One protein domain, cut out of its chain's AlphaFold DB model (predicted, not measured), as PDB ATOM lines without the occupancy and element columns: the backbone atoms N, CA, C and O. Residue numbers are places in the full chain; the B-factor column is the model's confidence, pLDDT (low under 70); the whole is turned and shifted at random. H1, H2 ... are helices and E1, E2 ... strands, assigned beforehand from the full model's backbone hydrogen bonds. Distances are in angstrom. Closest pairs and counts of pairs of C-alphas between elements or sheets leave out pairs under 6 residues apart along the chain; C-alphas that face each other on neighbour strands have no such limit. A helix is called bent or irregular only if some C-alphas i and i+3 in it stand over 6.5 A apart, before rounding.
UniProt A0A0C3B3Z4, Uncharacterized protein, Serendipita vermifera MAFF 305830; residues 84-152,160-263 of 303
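This is residues 84 to 152 and 160 to 263 of the 303 residues of an uncharacterized protein of Serendipita vermifera MAFF 305830 (UniProt A0A0C3B3Z4). A twisted antiparallel sheet of five strands, E5 E6 E7 E11 E8, is partly face to face with a second antiparallel sheet, E1 E2 E3 E4, whose other side has the hairpin E9 and E10 over it. H2 and H3 pack on each other at one end of the second sheet, H4 packs on the five-stranded one, and residues 97 to 102 stick out on a long loop. The printed part has 173 residues, with four named helices and eleven named strands in the order E1 H1 E2 E3 H2 H3 E4 E5 E6 E7 H4 E8 E9 E10 E11, a mixed class. It is compact, with a radius of gyration of the C-alphas of 17.3 A and spans of 53 by 40 by 37 A.

The largest sheet holds E5, residues 187 to 189, E6, 192 to 198, and E7, 204 to 210, the last two each 18.6 A long, with E11, 252 to 256, ending at C-alpha 256 (135.798, 89.722, 7.001), and E8, 231 to 233. The second holds E1, 85 to 89, starting at C-alpha 85 (130.254, 100.467, 32.507), E2, 117 to 124, 22.4 A, E3, 130 to 136, 19.7 A, and E4, 172 to 175. E9 is residues 237 to 241 and E10 244 to 248. The helices are H1, 102 to 105, H2, 137 to 148, 16.6 A, H3, 164 to 171, and H4, 213 to 217.

E5, E6 and E7 form a meander, each strand the antiparallel neighbour of the one before; N 189 and O 192 are 2.9 A apart, N 195 and O 207 2.9 A. E7, H4 and E8 make a split strand-helix-strand unit, two strands running the same way with a helix between them in the chain and E11 between them in the sheet; its crossover is right-handed. H4 is on this sheet at a height of 7.7 A. The sheets form a stack of sheets, face to face in turn: the C-alphas of Gly 119 in E2 and Val 188 in E5, their closest, are 6.7 A apart, and those of Arg 173 in E4 and Ser 248 in E10 5.1 A. In the hairpin E2 and E3, N 120 and O 133 are 2.8 A apart; in the hairpin E9 and E10, N 239 and O 246 are 2.9 A. H2 and H3 touch, closest at the C-alphas of Phe 140 and Val 171, 5.5 A, opposite ways at an only just steep tilt of 35.1 degrees; each only grazes the second sheet. Every O i to N i+4 pair is within hydrogen-bond range in H2 and H4; H3, irregular with C-alphas 166 and 169 7.8 A apart, has 1 of 4, and 2 of 5 O i to N i+3 pairs; H1 is too short for an i+4 pair.

The C-alphas of Glu 152 and Gly 225, the two farthest apart, are 54.2 A apart. Residues 153 to 159 are not printed, and C-alphas 152 and 160 are 9.5 A apart across the cut. The links E1 to H1, H1 to E2, E4 to E5 and H4 to E8 are long. Mean pLDDT of the printed part is 77.3; 54 residues are under 70, among them 92 to 111, 177 to 185 and 215 to 229.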
ATOM      1  N   ASP A  84     128.814 103.403  35.115       87.88
ATOM      2  CA  ASP A  84     128.157 103.403  33.809       87.88
ATOM      3  C   ASP A  84     128.535 102.172  32.987       87.88
ATOM      4  O   ASP A  84     127.793 101.762  32.095       87.88
ATOM      5  N   CYS A  85     129.699 101.579  33.267       86.81
ATOM      6  CA  CYS A  85     130.254 100.467  32.507       86.81
ATOM      7  C   CYS A  85     130.774  99.359  33.421       86.81
ATOM      8  O   CYS A  85     131.630  99.581  34.276       86.81
ATOM      9  N   SER A  86     130.349  98.125  33.157       88.50
ATOM     10  CA  SER A  86     131.065  96.947  33.652       88.50
ATOM     11  C   SER A  86     132.247  96.628  32.738       88.50
ATOM     12  O   SER A  86     132.131  96.705  31.513       88.50
ATOM     13  N   VAL A  87     133.380  96.269  33.339       91.31
ATOM     14  CA  VAL A  87     134.626  95.959  32.630       91.31
ATOM     15  C   VAL A  87     134.878  94.463  32.679       91.31
ATOM     16  O   VAL A  87     134.765  93.849  33.738       91.31
ATOM     17  N   ARG A  88     135.224  93.877  31.533       91.50
ATOM     18  CA  ARG A  88     135.642  92.480  31.422       91.50
ATOM     19  C   ARG A  88     136.860  92.342  30.524       91.50
ATOM     20  O   ARG A  88     136.855  92.827  29.395       91.50
ATOM     21  N   PHE A  89     137.874  91.625  30.975       92.19
ATOM     22  CA  PHE A  89     138.992  91.224  30.137       92.19
ATOM     23  C   PHE A  89     138.622  89.974  29.344       92.19
ATOM     24  O   PHE A  89     138.134  88.981  29.884       92.19
ATOM     25  N   LEU A  90     138.869  90.000  28.036       87.50
ATOM     26  CA  LEU A  90     138.706  88.817  27.205       87.50
ATOM     27  C   LEU A  90     139.792  87.809  27.564       87.50
ATOM     28  O   LEU A  90     140.982  88.050  27.358       87.50
ATOM     29  N   GLY A  91     139.356  86.668  28.093       72.31
ATOM     30  CA  GLY A  91     140.238  85.547  28.361       72.31
ATOM     31  C   GLY A  91     140.938  85.097  27.083       72.31
ATOM     32  O   GLY A  91     140.320  84.950  26.025       72.31
ATOM     33  N   ARG A  92     142.240  84.840  27.194       69.81
ATOM     34  CA  ARG A  92     142.941  84.040  26.192       69.81
ATOM     35  C   ARG A  92     142.382  82.625  26.297       69.81
ATOM     36  O   ARG A  92     142.277  82.128  27.423       69.81
ATOM     37  N   PRO A  93     142.020  81.957  25.190       60.12
ATOM     38  CA  PRO A  93     141.733  80.540  25.273       60.12
ATOM     39  C   PRO A  93     142.974  79.887  25.874       60.12
ATOM     40  O   PRO A  93     144.087  80.077  25.378       60.12
ATOM     41  N   CYS A  94     142.801  79.208  27.008       51.16
ATOM     42  CA  CYS A  94     143.892  78.475  27.623       51.16
ATOM     43  C   CYS A  94     144.473  77.573  26.533       51.16
ATOM     44  O   CYS A  94     143.736  76.765  25.969       51.16
ATOM     45  N   SER A  95     145.777  77.655  26.265       49.66
ATOM     46  CA  SER A  95     146.488  76.792  25.301       49.66
ATOM     47  C   SER A  95     146.427  75.290  25.646       49.66
ATOM     48  O   SER A  95     147.077  74.468  25.014       49.66
ATOM     49  N   ASN A  96     145.636  74.935  26.661       46.50
ATOM     50  CA  ASN A  96     145.446  73.618  27.239       46.50
ATOM     51  C   ASN A  96     143.951  73.262  27.360       46.50
ATOM     52  O   ASN A  96     143.581  72.561  28.304       46.50
ATOM     53  N   GLN A  97     143.063  73.749  26.478       46.47
ATOM     54  CA  GLN A  97     141.699  73.205  26.422       46.47
ATOM     55  C   GLN A  97     141.747  71.740  25.955       46.47
ATOM     56  O   GLN A  97     141.654  71.421  24.775       46.47
ATOM     57  N   GLY A  98     141.929  70.840  26.921       44.62
ATOM     58  CA  GLY A  98     141.923  69.398  26.733       44.62
ATOM     59  C   GLY A  98     143.257  68.805  26.285       44.62
ATOM     60  O   GLY A  98     144.153  69.477  25.770       44.62
ATOM     61  N   ALA A  99     143.376  67.489  26.472       46.59
ATOM     62  CA  ALA A  99     144.557  66.724  26.082       46.59
ATOM     63  C   ALA A  99     144.877  66.839  24.579       46.59
ATOM     64  O   ALA A  99     146.040  66.698  24.223       46.59
ATOM     65  N   ASN A 100     143.878  67.172  23.753       48.66
ATOM     66  CA  ASN A 100     143.929  67.158  22.290       48.66
ATOM     67  C   ASN A 100     144.051  68.551  21.644       48.66
ATOM     68  O   ASN A 100     143.819  68.670  20.443       48.66
ATOM     69  N   CYS A 101     144.378  69.611  22.394       48.50
ATOM     70  CA  CYS A 101     144.504  70.942  21.793       48.50
ATOM     71  C   CYS A 101     145.654  70.959  20.758       48.50
ATOM     72  O   CYS A 101     146.795  70.652  21.125       48.50
ATOM     73  N   PRO A 102     145.411  71.351  19.490       48.84
ATOM     74  CA  PRO A 102     146.438  71.364  18.443       48.84
ATOM     75  C   PRO A 102     147.677  72.193  18.815       48.84
ATOM     76  O   PRO A 102     148.804  71.820  18.483       48.84
ATOM     77  N   THR A 103     147.487  73.275  19.581       51.50
ATOM     78  CA  THR A 103     148.582  74.145  20.047       51.50
ATOM     79  C   THR A 103     149.554  73.448  21.008       51.50
ATOM     80  O   THR A 103     150.713  73.849  21.098       51.50
ATOM     81  N   ARG A 104     149.133  72.361  21.672       51.81
ATOM     82  CA  ARG A 104     149.994  71.542  22.541       51.81
ATOM     83  C   ARG A 104     151.000  70.709  21.745       51.81
ATOM     84  O   ARG A 104     152.110  70.472  22.217       51.81
ATOM     85  N   TYR A 105     150.612  70.259  20.553       49.75
ATOM     86  CA  TYR A 105     151.411  69.351  19.726       49.75
ATOM     87  C   TYR A 105     152.270  70.083  18.701       49.75
ATOM     88  O   TYR A 105     153.330  69.588  18.322       49.75
ATOM     89  N   ALA A 106     151.867  71.284  18.296       53.34
ATOM     90  CA  ALA A 106     152.608  72.071  17.331       53.34
ATOM     91  C   ALA A 106     153.193  73.339  17.979       53.34
ATOM     92  O   ALA A 106     152.553  74.381  18.092       53.34
ATOM     93  N   LYS A 107     154.474  73.264  18.368       50.22
ATOM     94  CA  LYS A 107     155.256  74.400  18.907       50.22
ATOM     95  C   LYS A 107     155.446  75.559  17.912       50.22
ATOM     96  O   LYS A 107     155.926  76.617  18.300       50.22
ATOM     97  N   LEU A 108     155.060  75.380  16.646       49.84
ATOM     98  CA  LEU A 108     155.127  76.395  15.585       49.84
ATOM     99  C   LEU A 108     154.106  77.536  15.758       49.84
ATOM    100  O   LEU A 108     154.120  78.495  14.994       49.84
ATOM    101  N   PHE A 109     153.220  77.428  16.749       56.72
ATOM    102  CA  PHE A 109     152.055  78.294  16.922       56.72
ATOM    103  C   PHE A 109     152.105  79.173  18.176       56.72
ATOM    104  O   PHE A 109     151.094  79.775  18.535       56.72
ATOM    105  N   VAL A 110     153.259  79.252  18.847       64.56
ATOM    106  CA  VAL A 110     153.427  80.140  20.004       64.56
ATOM    107  C   VAL A 110     153.310  81.590  19.515       64.56
ATOM    108  O   VAL A 110     154.078  81.987  18.635       64.56
ATOM    109  N   PRO A 111     152.351  82.379  20.033       69.00
ATOM    110  CA  PRO A 111     152.217  83.772  19.648       69.00
ATOM    111  C   PRO A 111     153.459  84.531  20.106       69.00
ATOM    112  O   PRO A 111     154.009  84.244  21.170       69.00
ATOM    113  N   ASP A 112     153.906  85.482  19.292       78.50
ATOM    114  CA  ASP A 112     154.986  86.388  19.667       78.50
ATOM    115  C   ASP A 112     154.488  87.299  20.803       78.50
ATOM    116  O   ASP A 112     153.622  88.141  20.543       78.50
ATOM    117  N   PRO A 113     155.019  87.179  22.038       81.19
ATOM    118  CA  PRO A 113     154.542  87.965  23.173       81.19
ATOM    119  C   PRO A 113     154.691  89.477  22.970       81.19
ATOM    120  O   PRO A 113     154.000  90.252  23.624       81.19
ATOM    121  N   THR A 114     155.579  89.908  22.066       85.12
ATOM    122  CA  THR A 114     155.768  91.330  21.733       85.12
ATOM    123  C   THR A 114     154.632  91.898  20.886       85.12
ATOM    124  O   THR A 114     154.492  93.111  20.766       85.12
ATOM    125  N   LEU A 115     153.803  91.033  20.304       86.94
ATOM    126  CA  LEU A 115     152.667  91.408  19.466       86.94
ATOM    127  C   LEU A 115     151.327  91.123  20.148       86.94
ATOM    128  O   LEU A 115     150.277  91.375  19.562       86.94
ATOM    129  N   ASP A 116     151.351  90.592  21.369       90.81
ATOM    130  CA  ASP A 116     150.157  90.233  22.114       90.81
ATOM    131  C   ASP A 116     149.240  91.437  22.351       90.81
ATOM    132  O   ASP A 116     149.672  92.527  22.742       90.81
ATOM    133  N   VAL A 117     147.940  91.198  22.190       94.38
ATOM    134  CA  VAL A 117     146.899  92.151  22.562       94.38
ATOM    135  C   VAL A 117     146.039  91.630  23.709       94.38
ATOM    136  O   VAL A 117     145.970  90.431  23.995       94.38
ATOM    137  N   LEU A 118     145.371  92.559  24.377       94.31
ATOM    138  CA  LEU A 118     144.342  92.329  25.374       94.31
ATOM    139  C   LEU A 118     143.042  92.961  24.876       94.31
ATOM    140  O   LEU A 118     143.021  94.127  24.497       94.31
ATOM    141  N   GLY A 119     141.949  92.202  24.886       93.44
ATOM    142  CA  GLY A 119     140.620  92.759  24.659       93.44
ATOM    143  C   GLY A 119     139.958  93.139  25.980       93.44
ATOM    144  O   GLY A 119     139.961  92.344  26.916       93.44
ATOM    145  N   ILE A 120     139.370  94.326  26.038       93.69
ATOM    146  CA  ILE A 120     138.628  94.860  27.180       93.69
ATOM    147  C   ILE A 120     137.204  95.130  26.700       93.69
ATOM    148  O   ILE A 120     136.986  96.002  25.861       93.69
ATOM    149  N   VAL A 121     136.238  94.364  27.191       90.56
ATOM    150  CA  VAL A 121     134.816  94.562  26.911       90.56
ATOM    151  C   VAL A 121     134.234  95.483  27.967       90.56
ATOM    152  O   VAL A 121     134.363  95.232  29.164       90.56
ATOM    153  N   LEU A 122     133.574  96.534  27.501       89.75
ATOM    154  CA  LEU A 122     132.886  97.521  28.315       89.75
ATOM    155  C   LEU A 122     131.398  97.362  28.045       89.75
ATOM    156  O   LEU A 122     130.952  97.601  26.927       89.75
ATOM    157  N   LYS A 123     130.633  96.898  29.029       86.81
ATOM    158  CA  LYS A 123     129.183  96.737  28.889       86.81
ATOM    159  C   LYS A 123     128.489  97.841  29.668       86.81
ATOM    160  O   LYS A 123     128.638  97.899  30.892       86.81
ATOM    161  N   HIS A 124     127.748  98.676  28.949       83.94
ATOM    162  CA  HIS A 124     127.008  99.791  29.524       83.94
ATOM    163  C   HIS A 124     125.879  99.287  30.430       83.94
ATOM    164  O   HIS A 124     125.246  98.273  30.141       83.94
ATOM    165  N   SER A 125     125.642  99.976  31.543       78.19
ATOM    166  CA  SER A 125     124.607  99.616  32.519       78.19
ATOM    167  C   SER A 125     123.194  99.872  31.984       78.19
ATOM    168  O   SER A 125     122.295  99.066  32.217       78.19
ATOM    169  N   GLU A 126     123.010 100.959  31.234       75.06
ATOM    170  CA  GLU A 126     121.701 101.399  30.732       75.06
ATOM    171  C   GLU A 126     121.266 100.671  29.454       75.06
ATOM    172  O   GLU A 126     120.077 100.453  29.229       75.06
ATOM    173  N   ASN A 127     122.228 100.245  28.630       69.06
ATOM    174  CA  ASN A 127     121.966  99.697  27.303       69.06
ATOM    175  C   ASN A 127     122.567  98.298  27.141       69.06
ATOM    176  O   ASN A 127     123.646  98.002  27.637       69.06
ATOM    177  N   GLN A 128     121.937  97.447  26.324       68.50
ATOM    178  CA  GLN A 128     122.500  96.140  25.933       68.50
ATOM    179  C   GLN A 128     123.702  96.252  24.970       68.50
ATOM    180  O   GLN A 128     124.076  95.270  24.323       68.50
ATOM    181  N   HIS A 129     124.286  97.444  24.847       75.81
ATOM    182  CA  HIS A 129     125.441  97.712  24.010       75.81
ATOM    183  C   HIS A 129     126.726  97.452  24.789       75.81
ATOM    184  O   HIS A 129     126.861  97.797  25.966       75.81
ATOM    185  N   SER A 130     127.675  96.825  24.104       82.12
ATOM    186  CA  SER A 130     129.016  96.622  24.622       82.12
ATOM    187  C   SER A 130     130.033  97.141  23.626       82.12
ATOM    188  O   SER A 130     130.034  96.712  22.468       82.12
ATOM    189  N   THR A 131     130.941  97.966  24.113       86.31
ATOM    190  CA  THR A 131     132.099  98.423  23.361       86.31
ATOM    191  C   THR A 131     133.282  97.516  23.654       86.31
ATOM    192  O   THR A 131     133.332  96.807  24.663       86.31
ATOM    193  N   THR A 132     134.258  97.474  22.756       89.56
ATOM    194  CA  THR A 132     135.502  96.753  23.024       89.56
ATOM    195  C   THR A 132     136.694  97.608  22.683       89.56
ATOM    196  O   THR A 132     136.805  98.132  21.575       89.56
ATOM    197  N   VAL A 133     137.602  97.681  23.643       93.06
ATOM    198  CA  VAL A 133     138.908  98.299  23.501       93.06
ATOM    199  C   VAL A 133     139.925  97.186  23.336       93.06
ATOM    200  O   VAL A 133     139.951  96.237  24.116       93.06
ATOM    201  N   VAL A 134     140.762  97.279  22.314       94.75
ATOM    202  CA  VAL A 134     141.925  96.407  22.160       94.75
ATOM    203  C   VAL A 134     143.154  97.169  22.608       94.75
ATOM    204  O   VAL A 134     143.358  98.291  22.166       94.75
ATOM    205  N   LEU A 135     143.955  96.565  23.476       96.50
ATOM    206  CA  LEU A 135     145.185  97.104  24.039       96.50
ATOM    207  C   LEU A 135     146.368  96.277  23.532       96.50
ATOM    208  O   LEU A 135     146.401  95.072  23.761       96.50
ATOM    209  N   SER A 136     147.353  96.895  22.886       96.56
ATOM    210  CA  SER A 136     148.635  96.230  22.627       96.56
ATOM    211  C   SER A 136     149.452  96.184  23.913       96.56
ATOM    212  O   SER A 136     149.770  97.229  24.477       96.56
ATOM    213  N   ILE A 137     149.787  94.980  24.383       95.81
ATOM    214  CA  ILE A 137     150.428  94.795  25.689       95.81
ATOM    215  C   ILE A 137     151.849  95.364  25.681       95.81
ATOM    216  O   ILE A 137     152.193  96.140  26.564       95.81
ATOM    217  N   ASP A 138     152.665  95.025  24.683       95.00
ATOM    218  CA  ASP A 138     154.046  95.519  24.593       95.00
ATOM    219  C   ASP A 138     154.102  97.049  24.456       95.00
ATOM    220  O   ASP A 138     154.814  97.706  25.220       95.00
ATOM    221  N   LEU A 139     153.294  97.635  23.560       95.62
ATOM    222  CA  LEU A 139     153.243  99.090  23.389       95.62
ATOM    223  C   LEU A 139     152.772  99.791  24.665       95.62
ATOM    224  O   LEU A 139     153.347 100.810  25.044       95.62
ATOM    225  N   PHE A 140     151.773  99.232  25.349       96.94
ATOM    226  CA  PHE A 140     151.290  99.732  26.632       96.94
ATOM    227  C   PHE A 140     152.389  99.739  27.696       96.94
ATOM    228  O   PHE A 140     152.662 100.783  28.287       96.94
ATOM    229  N   LEU A 141     153.069  98.606  27.902       95.81
ATOM    230  CA  LEU A 141     154.137  98.495  28.898       95.81
ATOM    231  C   LEU A 141     155.285  99.474  28.602       95.81
ATOM    232  O   LEU A 141     155.735 100.173  29.509       95.81
ATOM    233  N   ARG A 142     155.719  99.586  27.338       95.38
ATOM    234  CA  ARG A 142     156.770 100.537  26.934       95.38
ATOM    235  C   ARG A 142     156.345 101.988  27.130       95.38
ATOM    236  O   ARG A 142     157.142 102.794  27.605       95.38
ATOM    237  N   LYS A 143     155.098 102.330  26.784       96.19
ATOM    238  CA  LYS A 143     154.558 103.684  26.964       96.19
ATOM    239  C   LYS A 143     154.572 104.073  28.441       96.19
ATOM    240  O   LYS A 143     155.083 105.137  28.773       96.19
ATOM    241  N   CYS A 144     154.084 103.204  29.323       94.25
ATOM    242  CA  CYS A 144     154.066 103.460  30.762       94.25
ATOM    243  C   CYS A 144     155.473 103.546  31.364       94.25
ATOM    244  O   CYS A 144     155.732 104.445  32.157       94.25
ATOM    245  N   GLN A 145     156.405 102.683  30.947       93.12
ATOM    246  CA  GLN A 145     157.811 102.788  31.352       93.12
ATOM    247  C   GLN A 145     158.430 104.124  30.927       93.12
ATOM    248  O   GLN A 145     159.116 104.757  31.721       93.12
ATOM    249  N   GLY A 146     158.154 104.582  29.702       93.25
ATOM    250  CA  GLY A 146     158.597 105.895  29.233       93.25
ATOM    251  C   GLY A 146     158.022 107.043  30.066       93.25
ATOM    252  O   GLY A 146     158.753 107.964  30.408       93.25
ATOM    253  N   LEU A 147     156.741 106.963  30.444       91.88
ATOM    254  CA  LEU A 147     156.097 107.959  31.307       91.88
ATOM    255  C   LEU A 147     156.696 107.987  32.719       91.88
ATOM    256  O   LEU A 147     156.835 109.063  33.286       91.88
ATOM    257  N   MET A 148     157.102 106.839  33.270       88.44
ATOM    258  CA  MET A 148     157.764 106.769  34.581       88.44
ATOM    259  C   MET A 148     159.155 107.417  34.616       88.44
ATOM    260  O   MET A 148     159.640 107.743  35.695       88.44
ATOM    261  N   LEU A 149     159.819 107.561  33.466       87.62
ATOM    262  CA  LEU A 149     161.138 108.198  33.368       87.62
ATOM    263  C   LEU A 149     161.051 109.723  33.226       87.62
ATOM    264  O   LEU A 149     162.083 110.394  33.267       87.62
ATOM    265  N   LEU A 150     159.850 110.272  33.025       82.81
ATOM    266  CA  LEU A 150     159.660 111.714  32.957       82.81
ATOM    267  C   LEU A 150     159.788 112.308  34.369       82.81
ATOM    268  O   LEU A 150     159.160 111.799  35.297       82.81
ATOM    269  N   PRO A 151     160.579 113.378  34.550       65.56
ATOM    270  CA  PRO A 151     160.657 114.078  35.822       65.56
ATOM    271  C   PRO A 151     159.350 114.854  36.045       65.56
ATOM    272  O   PRO A 151     159.191 115.965  35.547       65.56
ATOM    273  N   GLU A 152     158.391 114.257  36.748       64.12
ATOM    274  CA  GLU A 152     157.290 114.997  37.376       64.12
ATOM    275  C   GLU A 152     157.699 115.345  38.820       64.12
ATOM    276  O   GLU A 152     158.428 114.577  39.446       64.12
ATOM    277  N   PRO A 160     152.355 106.573  40.585       89.12
ATOM    278  CA  PRO A 160     152.005 107.365  39.414       89.12
ATOM    279  C   PRO A 160     150.700 106.869  38.787       89.12
ATOM    280  O   PRO A 160     150.497 105.666  38.584       89.12
ATOM    281  N   THR A 161     149.811 107.817  38.490       92.75
ATOM    282  CA  THR A 161     148.550 107.578  37.784       92.75
ATOM    283  C   THR A 161     148.542 108.404  36.505       92.75
ATOM    284  O   THR A 161     148.647 109.625  36.549       92.75
ATOM    285  N   PHE A 162     148.439 107.735  35.360       94.56
ATOM    286  CA  PHE A 162     148.483 108.365  34.048       94.56
ATOM    287  C   PHE A 162     147.077 108.527  33.472       94.56
ATOM    288  O   PHE A 162     146.349 107.547  33.314       94.56
ATOM    289  N   GLU A 163     146.728 109.751  33.094       93.88
ATOM    290  CA  GLU A 163     145.484 110.061  32.384       93.88
ATOM    291  C   GLU A 163     145.455 109.433  30.984       93.88
ATOM    292  O   GLU A 163     146.503 109.277  30.346       93.88
ATOM    293  N   TRP A 164     144.253 109.122  30.480       94.88
ATOM    294  CA  TRP A 164     144.054 108.483  29.172       94.88
ATOM    295  C   TRP A 164     144.871 109.138  28.056       94.88
ATOM    296  O   TRP A 164     145.569 108.439  27.328       94.88
ATOM    297  N   ASP A 165     144.856 110.465  27.950       94.94
ATOM    298  CA  ASP A 165     145.494 111.179  26.841       94.94
ATOM    299  C   ASP A 165     147.028 111.031  26.826       94.94
ATOM    300  O   ASP A 165     147.651 111.146  25.768       94.94
ATOM    301  N   LYS A 166     147.646 110.693  27.970       95.31
ATOM    302  CA  LYS A 166     149.090 110.428  28.070       95.31
ATOM    303  C   LYS A 166     149.471 109.023  27.587       95.31
ATOM    304  O   LYS A 166     150.553 108.860  27.021       95.31
ATOM    305  N   TRP A 167     148.630 108.007  27.805       95.88
ATOM    306  CA  TRP A 167     148.995 106.598  27.568       95.88
ATOM    307  C   TRP A 167     148.138 105.879  26.513       95.88
ATOM    308  O   TRP A 167     148.665 105.060  25.766       95.88
ATOM    309  N   GLY A 168     146.842 106.173  26.447       95.94
ATOM    310  CA  GLY A 168     145.810 105.372  25.787       95.94
ATOM    311  C   GLY A 168     145.795 105.428  24.259       95.94
ATOM    312  O   GLY A 168     145.808 104.360  23.639       95.94
ATOM    313  N   PRO A 169     145.775 106.613  23.614       96.25
ATOM    314  CA  PRO A 169     145.512 106.711  22.181       96.25
ATOM    315  C   PRO A 169     146.433 105.853  21.304       96.25
ATOM    316  O   PRO A 169     145.954 105.157  20.411       96.25
ATOM    317  N   ASP A 170     147.737 105.851  21.589       95.38
ATOM    318  CA  ASP A 170     148.764 105.139  20.811       95.38
ATOM    319  C   ASP A 170     148.692 103.616  20.916       95.38
ATOM    320  O   ASP A 170     149.089 102.900  19.997       95.38
ATOM    321  N   VAL A 171     148.241 103.119  22.063       96.62
ATOM    322  CA  VAL A 171     148.382 101.707  22.439       96.62
ATOM    323  C   VAL A 171     147.050 100.971  22.402       96.62
ATOM    324  O   VAL A 171     147.015  99.752  22.581       96.62
ATOM    325  N   THR A 172     145.956 101.697  22.156       97.12
ATOM    326  CA  THR A 172     144.600 101.155  22.126       97.12
ATOM    327  C   THR A 172     143.904 101.364  20.788       97.12
ATOM    328  O   THR A 172     144.230 102.274  20.024       97.12
ATOM    329  N   ARG A 173     142.906 100.521  20.513       94.88
ATOM    330  CA  ARG A 173     141.900 100.711  19.466       94.88
ATOM    331  C   ARG A 173     140.517 100.491  20.050       94.88
ATOM    332  O   ARG A 173     140.220  99.392  20.514       94.88
ATOM    333  N   TRP A 174     139.659 101.493  19.945       92.06
ATOM    334  CA  TRP A 174     138.227 101.311  20.143       92.06
ATOM    335  C   TRP A 174     137.633 100.693  18.878       92.06
ATOM    336  O   TRP A 174     137.812 101.212  17.775       92.06
ATOM    337  N   LEU A 175     136.992  99.538  19.024       87.50
ATOM    338  CA  LEU A 175     136.320  98.862  17.921       87.50
ATOM    339  C   LEU A 175     134.894  99.411  17.771       87.50
ATOM    340  O   LEU A 175     134.269  99.704  18.789       87.50
ATOM    341  N   PRO A 176     134.369  99.533  16.539       73.19
ATOM    342  CA  PRO A 176     133.048 100.108  16.296       73.19
ATOM    343  C   PRO A 176     131.931  99.372  17.057       73.19
ATOM    344  O   PRO A 176     131.906  98.139  17.114       73.19
ATOM    345  N   ASP A 177     130.989 100.154  17.594       63.38
ATOM    346  CA  ASP A 177     129.891  99.765  18.504       63.38
ATOM    347  C   ASP A 177     128.722  99.031  17.839       63.38
ATOM    348  O   ASP A 177     127.574  99.072  18.281       63.38
ATOM    349  N   ASN A 178     128.992  98.295  16.770       54.69
ATOM    350  CA  ASN A 178     127.923  97.716  15.974       54.69
ATOM    351  C   ASN A 178     127.520  96.312  16.455       54.69
ATOM    352  O   ASN A 178     126.841  95.595  15.731       54.69
ATOM    353  N   LEU A 179     127.938  95.863  17.645       53.66
ATOM    354  CA  LEU A 179     127.663  94.491  18.082       53.66
ATOM    355  C   LEU A 179     126.413  94.428  18.958       53.66
ATOM    356  O   LEU A 179     126.402  94.982  20.058       53.66
ATOM    357  N   PRO A 180     125.359  93.723  18.529       44.50
ATOM    358  CA  PRO A 180     124.216  93.479  19.372       44.50
ATOM    359  C   PRO A 180     124.536  92.357  20.351       44.50
ATOM    360  O   PRO A 180     124.877  91.241  19.952       44.50
ATOM    361  N   ARG A 181     124.242  92.645  21.620       50.88
ATOM    362  CA  ARG A 181     124.008  91.678  22.698       50.88
ATOM    363  C   ARG A 181     125.235  90.916  23.214       50.88
ATOM    364  O   ARG A 181     126.307  90.859  22.626       50.88
ATOM    365  N   GLU A 182     124.971  90.228  24.321       48.81
ATOM    366  CA  GLU A 182     125.806  89.282  25.074       48.81
ATOM    367  C   GLU A 182     126.311  88.059  24.270       48.81
ATOM    368  O   GLU A 182     126.958  87.185  24.839       48.81
ATOM    369  N   PHE A 183     126.030  87.973  22.962       44.50
ATOM    370  CA  PHE A 183     126.275  86.786  22.128       44.50
ATOM    371  C   PHE A 183     127.471  86.906  21.177       44.50
ATOM    372  O   PHE A 183     127.836  85.923  20.531       44.50
ATOM    373  N   ALA A 184     128.108  88.076  21.075       52.41
ATOM    374  CA  ALA A 184     129.341  88.197  20.309       52.41
ATOM    375  C   ALA A 184     130.504  87.599  21.115       52.41
ATOM    376  O   ALA A 184     131.221  88.310  21.817       52.41
ATOM    377  N   TYR A 185     130.681  86.278  21.026       62.50
ATOM    378  CA  TYR A 185     131.882  85.610  21.522       62.50
ATOM    379  C   TYR A 185     133.099  86.236  20.840       62.50
ATOM    380  O   TYR A 185     133.308  86.075  19.637       62.50
ATOM    381  N   ARG A 186     133.886  86.980  21.617       71.25
ATOM    382  CA  ARG A 186     135.178  87.502  21.192       71.25
ATOM    383  C   ARG A 186     136.260  86.675  21.856       71.25
ATOM    384  O   ARG A 186     136.254  86.498  23.072       71.25
ATOM    385  N   THR A 187     137.204  86.199  21.062       81.12
ATOM    386  CA  THR A 187     138.383  85.499  21.574       81.12
ATOM    387  C   THR A 187     139.631  86.169  21.054       81.12
ATOM    388  O   THR A 187     139.711  86.496  19.867       81.12
ATOM    389  N   VAL A 188     140.601  86.348  21.944       85.62
ATOM    390  CA  VAL A 188     141.896  86.951  21.639       85.62
ATOM    391  C   VAL A 188     142.973  85.888  21.758       85.62
ATOM    392  O   VAL A 188     143.024  85.168  22.753       85.62
ATOM    393  N   TYR A 189     143.851  85.812  20.766       86.06
ATOM    394  CA  TYR A 189     145.049  84.989  20.825       86.06
ATOM    395  C   TYR A 189     146.198  85.699  20.119       86.06
ATOM    396  O   TYR A 189     146.116  86.023  18.932       86.06
ATOM    397  N   GLY A 190     147.288  85.928  20.847       86.50
ATOM    398  CA  GLY A 190     148.414  86.682  20.322       86.50
ATOM    399  C   GLY A 190     148.011  88.095  19.911       86.50
ATOM    400  O   GLY A 190     147.312  88.791  20.644       86.50
ATOM    401  N   ALA A 191     148.394  88.474  18.693       88.88
ATOM    402  CA  ALA A 191     148.045  89.747  18.064       88.88
ATOM    403  C   ALA A 191     146.652  89.771  17.417       88.88
ATOM    404  O   ALA A 191     146.341  90.699  16.676       88.88
ATOM    405  N   ARG A 192     145.833  88.729  17.588       88.81
ATOM    406  CA  ARG A 192     144.611  88.550  16.802       88.81
ATOM    407  C   ARG A 192     143.376  88.431  17.673       88.81
ATOM    408  O   ARG A 192     143.403  87.835  18.748       88.81
ATOM    409  N   MET A 193     142.274  88.959  17.163       88.81
ATOM    410  CA  MET A 193     140.952  88.857  17.761       88.81
ATOM    411  C   MET A 193     139.965  88.358  16.716       88.81
ATOM    412  O   MET A 193     139.929  88.856  15.596       88.81
ATOM    413  N   VAL A 194     139.126  87.406  17.103       85.19
ATOM    414  CA  VAL A 194     137.935  87.054  16.330       85.19
ATOM    415  C   VAL A 194     136.767  87.835  16.894       85.19
ATOM    416  O   VAL A 194     136.554  87.846  18.109       85.19
ATOM    417  N   ALA A 195     136.021  88.482  16.011       82.81
ATOM    418  CA  ALA A 195     134.812  89.207  16.348       82.81
ATOM    419  C   ALA A 195     133.705  88.865  15.350       82.81
ATOM    420  O   ALA A 195     133.964  88.510  14.204       82.81
ATOM    421  N   ILE A 196     132.461  88.992  15.786       77.50
ATOM    422  CA  ILE A 196     131.325  89.154  14.876       77.50
ATOM    423  C   ILE A 196     131.230  90.655  14.618       77.50
ATOM    424  O   ILE A 196     131.415  91.403  15.566       77.50
ATOM    425  N   ILE A 197     131.003  91.104  13.386       75.25
ATOM    426  CA  ILE A 197     130.835  92.514  13.010       75.25
ATOM    427  C   ILE A 197     129.495  92.671  12.298       75.25
ATOM    428  O   ILE A 197     129.078  91.791  11.551       75.25
ATOM    429  N   PHE A 198     128.827  93.793  12.549       70.94
ATOM    430  CA  PHE A 198     127.605  94.202  11.868       70.94
ATOM    431  C   PHE A 198     127.912  95.321  10.876       70.94
ATOM    432  O   PHE A 198     128.579  96.300  11.228       70.94
ATOM    433  N   ASP A 199     127.421  95.185   9.649       67.56
ATOM    434  CA  ASP A 199     127.608  96.171   8.578       67.56
ATOM    435  C   ASP A 199     126.644  97.367   8.630       67.56
ATOM    436  O   ASP A 199     126.782  98.287   7.830       67.56
ATOM    437  N   GLY A 200     125.673  97.381   9.548       63.88
ATOM    438  CA  GLY A 200     124.633  98.415   9.585       63.88
ATOM    439  C   GLY A 200     123.379  98.072   8.774       63.88
ATOM    440  O   GLY A 200     122.348  98.719   8.954       63.88
ATOM    441  N   HIS A 201     123.426  97.039   7.927       59.16
ATOM    442  CA  HIS A 201     122.391  96.722   6.938       59.16
ATOM    443  C   HIS A 201     121.585  95.450   7.226       59.16
ATOM    444  O   HIS A 201     120.651  95.168   6.477       59.16
ATOM    445  N   ARG A 202     121.836  94.803   8.379       57.12
ATOM    446  CA  ARG A 202     121.169  93.618   8.984       57.12
ATOM    447  C   ARG A 202     122.027  92.355   9.013       57.12
ATOM    448  O   ARG A 202     121.622  91.402   9.686       57.12
ATOM    449  N   ASP A 203     123.205  92.372   8.400       67.62
ATOM    450  CA  ASP A 203     124.046  91.188   8.313       67.62
ATOM    451  C   ASP A 203     125.185  91.211   9.331       67.62
ATOM    452  O   ASP A 203     125.823  92.227   9.618       67.62
ATOM    453  N   TYR A 204     125.402  90.037   9.923       71.06
ATOM    454  CA  TYR A 204     126.512  89.773  10.820       71.06
ATOM    455  C   TYR A 204     127.497  88.887  10.093       71.06
ATOM    456  O   TYR A 204     127.151  87.775   9.685       71.06
ATOM    457  N   TYR A 205     128.735  89.343   9.995       74.69
ATOM    458  CA  TYR A 205     129.818  88.540   9.466       74.69
ATOM    459  C   TYR A 205     130.901  88.377  10.515       74.69
ATOM    460  O   TYR A 205     131.183  89.248  11.334       74.69
ATOM    461  N   ASN A 206     131.517  87.209  10.494       79.38
ATOM    462  CA  ASN A 206     132.657  86.923  11.345       79.38
ATOM    463  C   ASN A 206     133.867  87.636  10.761       79.38
ATOM    464  O   ASN A 206     134.002  87.730   9.546       79.38
ATOM    465  N   ALA A 207     134.753  88.135  11.596       81.75
ATOM    466  CA  ALA A 207     135.924  88.853  11.157       81.75
ATOM    467  C   ALA A 207     137.120  88.503  12.028       81.75
ATOM    468  O   ALA A 207     137.019  88.403  13.254       81.75
ATOM    469  N   LEU A 208     138.264  88.355  11.372       86.12
ATOM    470  CA  LEU A 208     139.552  88.331  12.037       86.12
ATOM    471  C   LEU A 208     140.115  89.752  12.045       86.12
ATOM    472  O   LEU A 208     140.271  90.376  10.996       86.12
ATOM    473  N   LEU A 209     140.423  90.244  13.233       89.12
ATOM    474  CA  LEU A 209     141.141  91.486  13.468       89.12
ATOM    475  C   LEU A 209     142.589  91.118  13.793       89.12
ATOM    476  O   LEU A 209     142.841  90.434  14.785       89.12
ATOM    477  N   ASP A 210     143.530  91.534  12.954       89.44
ATOM    478  CA  ASP A 210     144.958  91.250  13.103       89.44
ATOM    479  C   ASP A 210     145.715  92.543  13.423       89.44
ATOM    480  O   ASP A 210     145.818  93.441  12.590       89.44
ATOM    481  N   PHE A 211     146.220  92.645  14.648       90.94
ATOM    482  CA  PHE A 211     146.958  93.798  15.164       90.94
ATOM    483  C   PHE A 211     148.471  93.657  14.951       90.94
ATOM    484  O   PHE A 211     149.242  94.488  15.423       90.94
ATOM    485  N   ASN A 212     148.932  92.617  14.243       87.75
ATOM    486  CA  ASN A 212     150.346  92.446  13.940       87.75
ATOM    487  C   ASN A 212     150.823  93.527  12.945       87.75
ATOM    488  O   ASN A 212     150.409  93.488  11.776       87.75
ATOM    489  N   PRO A 213     151.769  94.412  13.326       80.88
ATOM    490  CA  PRO A 213     152.256  95.487  12.462       80.88
ATOM    491  C   PRO A 213     152.805  94.979  11.126       80.88
ATOM    492  O   PRO A 213     152.590  95.596  10.088       80.88
ATOM    493  N   ARG A 214     153.459  93.808  11.103       77.81
ATOM    494  CA  ARG A 214     154.008  93.231   9.862       77.81
ATOM    495  C   ARG A 214     152.909  92.892   8.858       77.81
ATOM    496  O   ARG A 214     153.105  93.052   7.659       77.81
ATOM    497  N   THR A 215     151.763  92.419   9.340       69.50
ATOM    498  CA  THR A 215     150.617  92.086   8.483       69.50
ATOM    499  C   THR A 215     149.864  93.329   8.023       69.50
ATOM    500  O   THR A 215     149.372  93.357   6.900       69.50
ATOM    501  N   VAL A 216     149.841  94.365   8.862       69.69
ATOM    502  CA  VAL A 216     149.308  95.694   8.542       69.69
ATOM    503  C   VAL A 216     150.142  96.357   7.437       69.69
ATOM    504  O   VAL A 216     149.578  96.887   6.485       69.69
ATOM    505  N   HIS A 217     151.475  96.282   7.518       59.53
ATOM    506  CA  HIS A 217     152.387  96.918   6.558       59.53
ATOM    507  C   HIS A 217     152.448  96.244   5.186       59.53
ATOM    508  O   HIS A 217     152.792  96.908   4.213       59.53
ATOM    509  N   ARG A 218     152.129  94.948   5.076       60.44
ATOM    510  CA  ARG A 218     152.215  94.222   3.796       60.44
ATOM    511  C   ARG A 218     151.167  94.645   2.756       60.44
ATOM    512  O   ARG A 218     151.239  94.155   1.636       60.44
ATOM    513  N   SER A 219     150.283  95.596   3.081       49.25
ATOM    514  CA  SER A 219     149.179  96.070   2.237       49.25
ATOM    515  C   SER A 219     148.213  94.960   1.815       49.25
ATOM    516  O   SER A 219     148.504  93.767   1.883       49.25
ATOM    517  N   ALA A 220     147.011  95.362   1.409       51.34
ATOM    518  CA  ALA A 220     146.041  94.489   0.765       51.34
ATOM    519  C   ALA A 220     146.555  94.102  -0.630       51.34
ATOM    520  O   ALA A 220     146.048  94.580  -1.639       51.34
ATOM    521  N   VAL A 221     147.603  93.277  -0.702       48.47
ATOM    522  CA  VAL A 221     147.817  92.488  -1.911       48.47
ATOM    523  C   VAL A 221     146.521  91.706  -2.076       48.47
ATOM    524  O   VAL A 221     146.099  91.022  -1.138       48.47
ATOM    525  N   GLU A 222     145.830  91.904  -3.199       49.22
ATOM    526  CA  GLU A 222     144.723  91.040  -3.581       49.22
ATOM    527  C   GLU A 222     145.312  89.633  -3.671       49.22
ATOM    528  O   GLU A 222     145.919  89.262  -4.672       49.22
ATOM    529  N   GLU A 223     145.233  88.874  -2.576       50.22
ATOM    530  CA  GLU A 223     145.526  87.453  -2.597       50.22
ATOM    531  C   GLU A 223     144.475  86.845  -3.527       50.22
ATOM    532  O   GLU A 223     143.332  86.577  -3.136       50.22
ATOM    533  N   ASN A 224     144.864  86.710  -4.797       45.19
ATOM    534  CA  ASN A 224     144.145  86.048  -5.876       45.19
ATOM    535  C   ASN A 224     144.032  84.553  -5.549       45.19
ATOM    536  O   ASN A 224     144.647  83.710  -6.193       45.19
ATOM    537  N   GLY A 225     143.305  84.207  -4.486       48.03
ATOM    538  CA  GLY A 225     143.317  82.836  -3.995       48.03
ATOM    539  C   GLY A 225     142.237  82.446  -3.000       48.03
ATOM    540  O   GLY A 225     141.782  81.314  -3.098       48.03
ATOM    541  N   ASP A 226     141.809  83.322  -2.081       50.25
ATOM    542  CA  ASP A 226     140.957  82.877  -0.952       50.25
ATOM    543  C   ASP A 226     139.762  83.772  -0.629       50.25
ATOM    544  O   ASP A 226     138.984  83.492   0.282       50.25
ATOM    545  N   GLY A 227     139.559  84.841  -1.392       52.19
ATOM    546  CA  GLY A 227     138.348  85.624  -1.247       52.19
ATOM    547  C   GLY A 227     138.229  86.368   0.089       52.19
ATOM    548  O   GLY A 227     137.139  86.520   0.617       52.19
ATOM    549  N   TYR A 228     139.311  86.910   0.626       57.38
ATOM    550  CA  TYR A 228     139.233  87.921   1.680       57.38
ATOM    551  C   TYR A 228     139.648  89.254   1.060       57.38
ATOM    552  O   TYR A 228     140.628  89.305   0.326       57.38
ATOM    553  N   LYS A 229     138.889  90.333   1.292       64.56
ATOM    554  CA  LYS A 229     139.343  91.697   0.969       64.56
ATOM    555  C   LYS A 229     139.828  92.336   2.270       64.56
ATOM    556  O   LYS A 229     139.016  92.955   2.962       64.56
ATOM    557  N   PRO A 230     141.090  92.100   2.675       74.12
ATOM    558  CA  PRO A 230     141.599  92.659   3.914       74.12
ATOM    559  C   PRO A 230     141.553  94.183   3.833       74.12
ATOM    560  O   PRO A 230     142.021  94.776   2.866       74.12
ATOM    561  N   THR A 231     140.994  94.818   4.856       81.75
ATOM    562  CA  THR A 231     140.997  96.277   4.984       81.75
ATOM    563  C   THR A 231     141.932  96.657   6.114       81.75
ATOM    564  O   THR A 231     141.810  96.144   7.223       81.75
ATOM    565  N   VAL A 232     142.881  97.546   5.846       85.75
ATOM    566  CA  VAL A 232     143.805  98.041   6.867       85.75
ATOM    567  C   VAL A 232     143.239  99.320   7.476       85.75
ATOM    568  O   VAL A 232     142.876 100.249   6.762       85.75
ATOM    569  N   GLN A 233     143.158  99.353   8.802       87.56
ATOM    570  CA  GLN A 233     142.631 100.455   9.597       87.56
ATOM    571  C   GLN A 233     143.775 101.083  10.393       87.56
ATOM    572  O   GLN A 233     144.229 100.536  11.400       87.56
ATOM    573  N   THR A 234     144.264 102.225   9.919       87.44
ATOM    574  CA  THR A 234     145.401 102.964  10.501       87.44
ATOM    575  C   THR A 234     145.024 104.357  10.983       87.44
ATOM    576  O   THR A 234     145.777 104.962  11.739       87.44
ATOM    577  N   THR A 235     143.865 104.870  10.579       88.31
ATOM    578  CA  THR A 235     143.392 106.199  10.960       88.31
ATOM    579  C   THR A 235     143.073 106.268  12.453       88.31
ATOM    580  O   THR A 235     142.719 105.266  13.082       88.31
ATOM    581  N   GLU A 236     143.224 107.453  13.045       92.12
ATOM    582  CA  GLU A 236     142.732 107.720  14.399       92.12
ATOM    583  C   GLU A 236     141.201 107.631  14.400       92.12
ATOM    584  O   GLU A 236     140.533 108.146  13.506       92.12
ATOM    585  N   THR A 237     140.656 106.941  15.393       89.00
ATOM    586  CA  THR A 237     139.217 106.820  15.624       89.00
ATOM    587  C   THR A 237     138.845 107.593  16.875       89.00
ATOM    588  O   THR A 237     139.511 107.451  17.904       89.00
ATOM    589  N   GLU A 238     137.761 108.358  16.790       91.19
ATOM    590  CA  GLU A 238     137.139 109.043  17.918       91.19
ATOM    591  C   GLU A 238     135.783 108.397  18.212       91.19
ATOM    592  O   GLU A 238     134.937 108.281  17.326       91.19
ATOM    593  N   VAL A 239     135.581 107.968  19.455       86.81
ATOM    594  CA  VAL A 239     134.301 107.451  19.954       86.81
ATOM    595  C   VAL A 239     133.802 108.390  21.045       86.81
ATOM    596  O   VAL A 239     134.598 108.899  21.830       86.81
ATOM    597  N   ARG A 240     132.491 108.643  21.102       85.56
ATOM    598  CA  ARG A 240     131.889 109.471  22.154       85.56
ATOM    599  C   ARG A 240     131.223 108.596  23.205       85.56
ATOM    600  O   ARG A 240     130.241 107.932  22.899       85.56
ATOM    601  N   ILE A 241     131.723 108.643  24.436       79.69
ATOM    602  CA  ILE A 241     131.168 107.898  25.575       79.69
ATOM    603  C   ILE A 241     130.930 108.870  26.720       79.69
ATOM    604  O   ILE A 241     131.825 109.628  27.083       79.69
ATOM    605  N   GLY A 242     129.702 108.901  27.247       74.44
ATOM    606  CA  GLY A 242     129.330 109.838  28.315       74.44
ATOM    607  C   GLY A 242     129.575 111.308  27.945       74.44
ATOM    608  O   GLY A 242     129.931 112.112  28.796       74.44
ATOM    609  N   GLY A 243     129.477 111.655  26.654       78.81
ATOM    610  CA  GLY A 243     129.774 112.999  26.142       78.81
ATOM    611  C   GLY A 243     131.265 113.324  25.958       78.81
ATOM    612  O   GLY A 243     131.578 114.346  25.349       78.81
ATOM    613  N   ARG A 244     132.191 112.460  26.400       83.31
ATOM    614  CA  ARG A 244     133.637 112.625  26.189       83.31
ATOM    615  C   ARG A 244     134.055 112.031  24.846       83.31
ATOM    616  O   ARG A 244     133.720 110.890  24.537       83.31
ATOM    617  N   ALA A 245     134.811 112.798  24.064       89.25
ATOM    618  CA  ALA A 245     135.492 112.306  22.872       89.25
ATOM    619  C   ALA A 245     136.736 111.502  23.279       89.25
ATOM    620  O   ALA A 245     137.622 112.021  23.956       89.25
ATOM    621  N   ILE A 246     136.793 110.234  22.882       91.00
ATOM    622  CA  ILE A 246     137.865 109.299  23.219       91.00
ATOM    623  C   ILE A 246     138.585 108.899  21.940       91.00
ATOM    624  O   ILE A 246     137.999 108.294  21.041       91.00
ATOM    625  N   LYS A 247     139.876 109.215  21.879       94.94
ATOM    626  CA  LYS A 247     140.736 108.935  20.727       94.94
ATOM    627  C   LYS A 247     141.502 107.632  20.889       94.94
ATOM    628  O   LYS A 247     141.929 107.282  21.989       94.94
ATOM    629  N   SER A 248     141.713 106.939  19.775       95.31
ATOM    630  CA  SER A 248     142.565 105.750  19.692       95.31
ATOM    631  C   SER A 248     143.081 105.501  18.283       95.31
ATOM    632  O   SER A 248     142.423 105.867  17.308       95.31
ATOM    633  N   ARG A 249     144.264 104.894  18.156       95.12
ATOM    634  CA  ARG A 249     144.950 104.749  16.864       95.12
ATOM    635  C   ARG A 249     145.796 103.487  16.693       95.12
ATOM    636  O   ARG A 249     146.529 103.403  15.713       95.12
ATOM    637  N   LEU A 250     145.667 102.475  17.555       94.88
ATOM    638  CA  LEU A 250     146.355 101.192  17.354       94.88
ATOM    639  C   LEU A 250     145.918 100.564  16.013       94.88
ATOM    640  O   LEU A 250     144.730 100.278  15.830       94.88
ATOM    641  N   PRO A 251     146.819 100.377  15.037       92.69
ATOM    642  CA  PRO A 251     146.432  99.915  13.713       92.69
ATOM    643  C   PRO A 251     146.051  98.433  13.722       92.69
ATOM    644  O   PRO A 251     146.575  97.646  14.511       92.69
ATOM    645  N   TYR A 252     145.154  98.044  12.822       91.25
ATOM    646  CA  TYR A 252     144.781  96.644  12.637       91.25
ATOM    647  C   TYR A 252     144.357  96.355  11.204       91.25
ATOM    648  O   TYR A 252     143.987  97.247  10.442       91.25
ATOM    649  N   ARG A 253     144.397  95.081  10.837       87.81
ATOM    650  CA  ARG A 253     143.878  94.560   9.580       87.81
ATOM    651  C   ARG A 253     142.583  93.805   9.854       87.81
ATOM    652  O   ARG A 253     142.555  92.897  10.678       87.81
ATOM    653  N   LEU A 254     141.520  94.189   9.165       86.75
ATOM    654  CA  LEU A 254     140.208  93.558   9.195       86.75
ATOM    655  C   LEU A 254     140.089  92.564   8.039       86.75
ATOM    656  O   LEU A 254     140.138  92.963   6.877       86.75
ATOM    657  N   CYS A 255     139.869  91.292   8.354       83.38
ATOM    658  CA  CYS A 255     139.604  90.235   7.383       83.38
ATOM    659  C   CYS A 255     138.181  89.690   7.602       83.38
ATOM    660  O   CYS A 255     137.992  88.817   8.456       83.38
ATOM    661  N   PRO A 256     137.167  90.203   6.877       79.44
ATOM    662  CA  PRO A 256     135.798  89.722   7.001       79.44
ATOM    663  C   PRO A 256     135.642  88.348   6.339       79.44
ATOM    664  O   PRO A 256     136.087  88.128   5.214       79.44
ATOM    665  N   SER A 257     134.982  87.423   7.027       76.69
ATOM    666  CA  SER A 257     134.540  86.139   6.490       76.69
ATOM    667  C   SER A 257     133.460  86.362   5.441       76.69
ATOM    668  O   SER A 257     132.435  86.969   5.733       76.69
ATOM    669  N   ARG A 258     133.639  85.776   4.252       69.69
ATOM    670  CA  ARG A 258     132.584  85.705   3.226       69.69
ATOM    671  C   ARG A 258     131.485  84.691   3.547       69.69
ATOM    672  O   ARG A 258     130.459  84.673   2.880       69.69
ATOM    673  N   LEU A 259     131.695  83.820   4.533       71.75
ATOM    674  CA  LEU A 259     130.666  82.874   4.950       71.75
ATOM    675  C   LEU A 259     129.638  83.567   5.843       71.75
ATOM    676  O   LEU A 259     129.909  83.842   7.016       71.75
ATOM    677  N   GLU A 260     128.443  83.752   5.294       71.25
ATOM    678  CA  GLU A 260     127.225  84.146   6.005       71.25
ATOM    679  C   GLU A 260     126.706  82.974   6.852       71.25
ATOM    680  O   GLU A 260     125.713  82.307   6.550       71.25
ATOM    681  N   LYS A 261     127.443  82.645   7.914       74.12
ATOM    682  CA  LYS A 261     127.056  81.615   8.880       74.12
ATOM    683  C   LYS A 261     126.941  82.226  10.266       74.12
ATOM    684  O   LYS A 261     127.872  82.858  10.766       74.12
ATOM    685  N   ARG A 262     125.796  81.973  10.902       73.94
ATOM    686  CA  ARG A 262     125.580  82.246  12.324       73.94
ATOM    687  C   ARG A 262     126.185  81.104  13.128       73.94
ATOM    688  O   ARG A 262     125.600  80.025  13.214       73.94
ATOM    689  N   TYR A 263     127.371  81.332  13.672       76.31
ATOM    690  CA  TYR A 263     128.003  80.388  14.586       76.31
ATOM    691  C   TYR A 263     127.383  80.501  15.977       76.31
ATOM    692  O   TYR A 263     127.077  81.595  16.444       76.31
TER     693      TYR A 263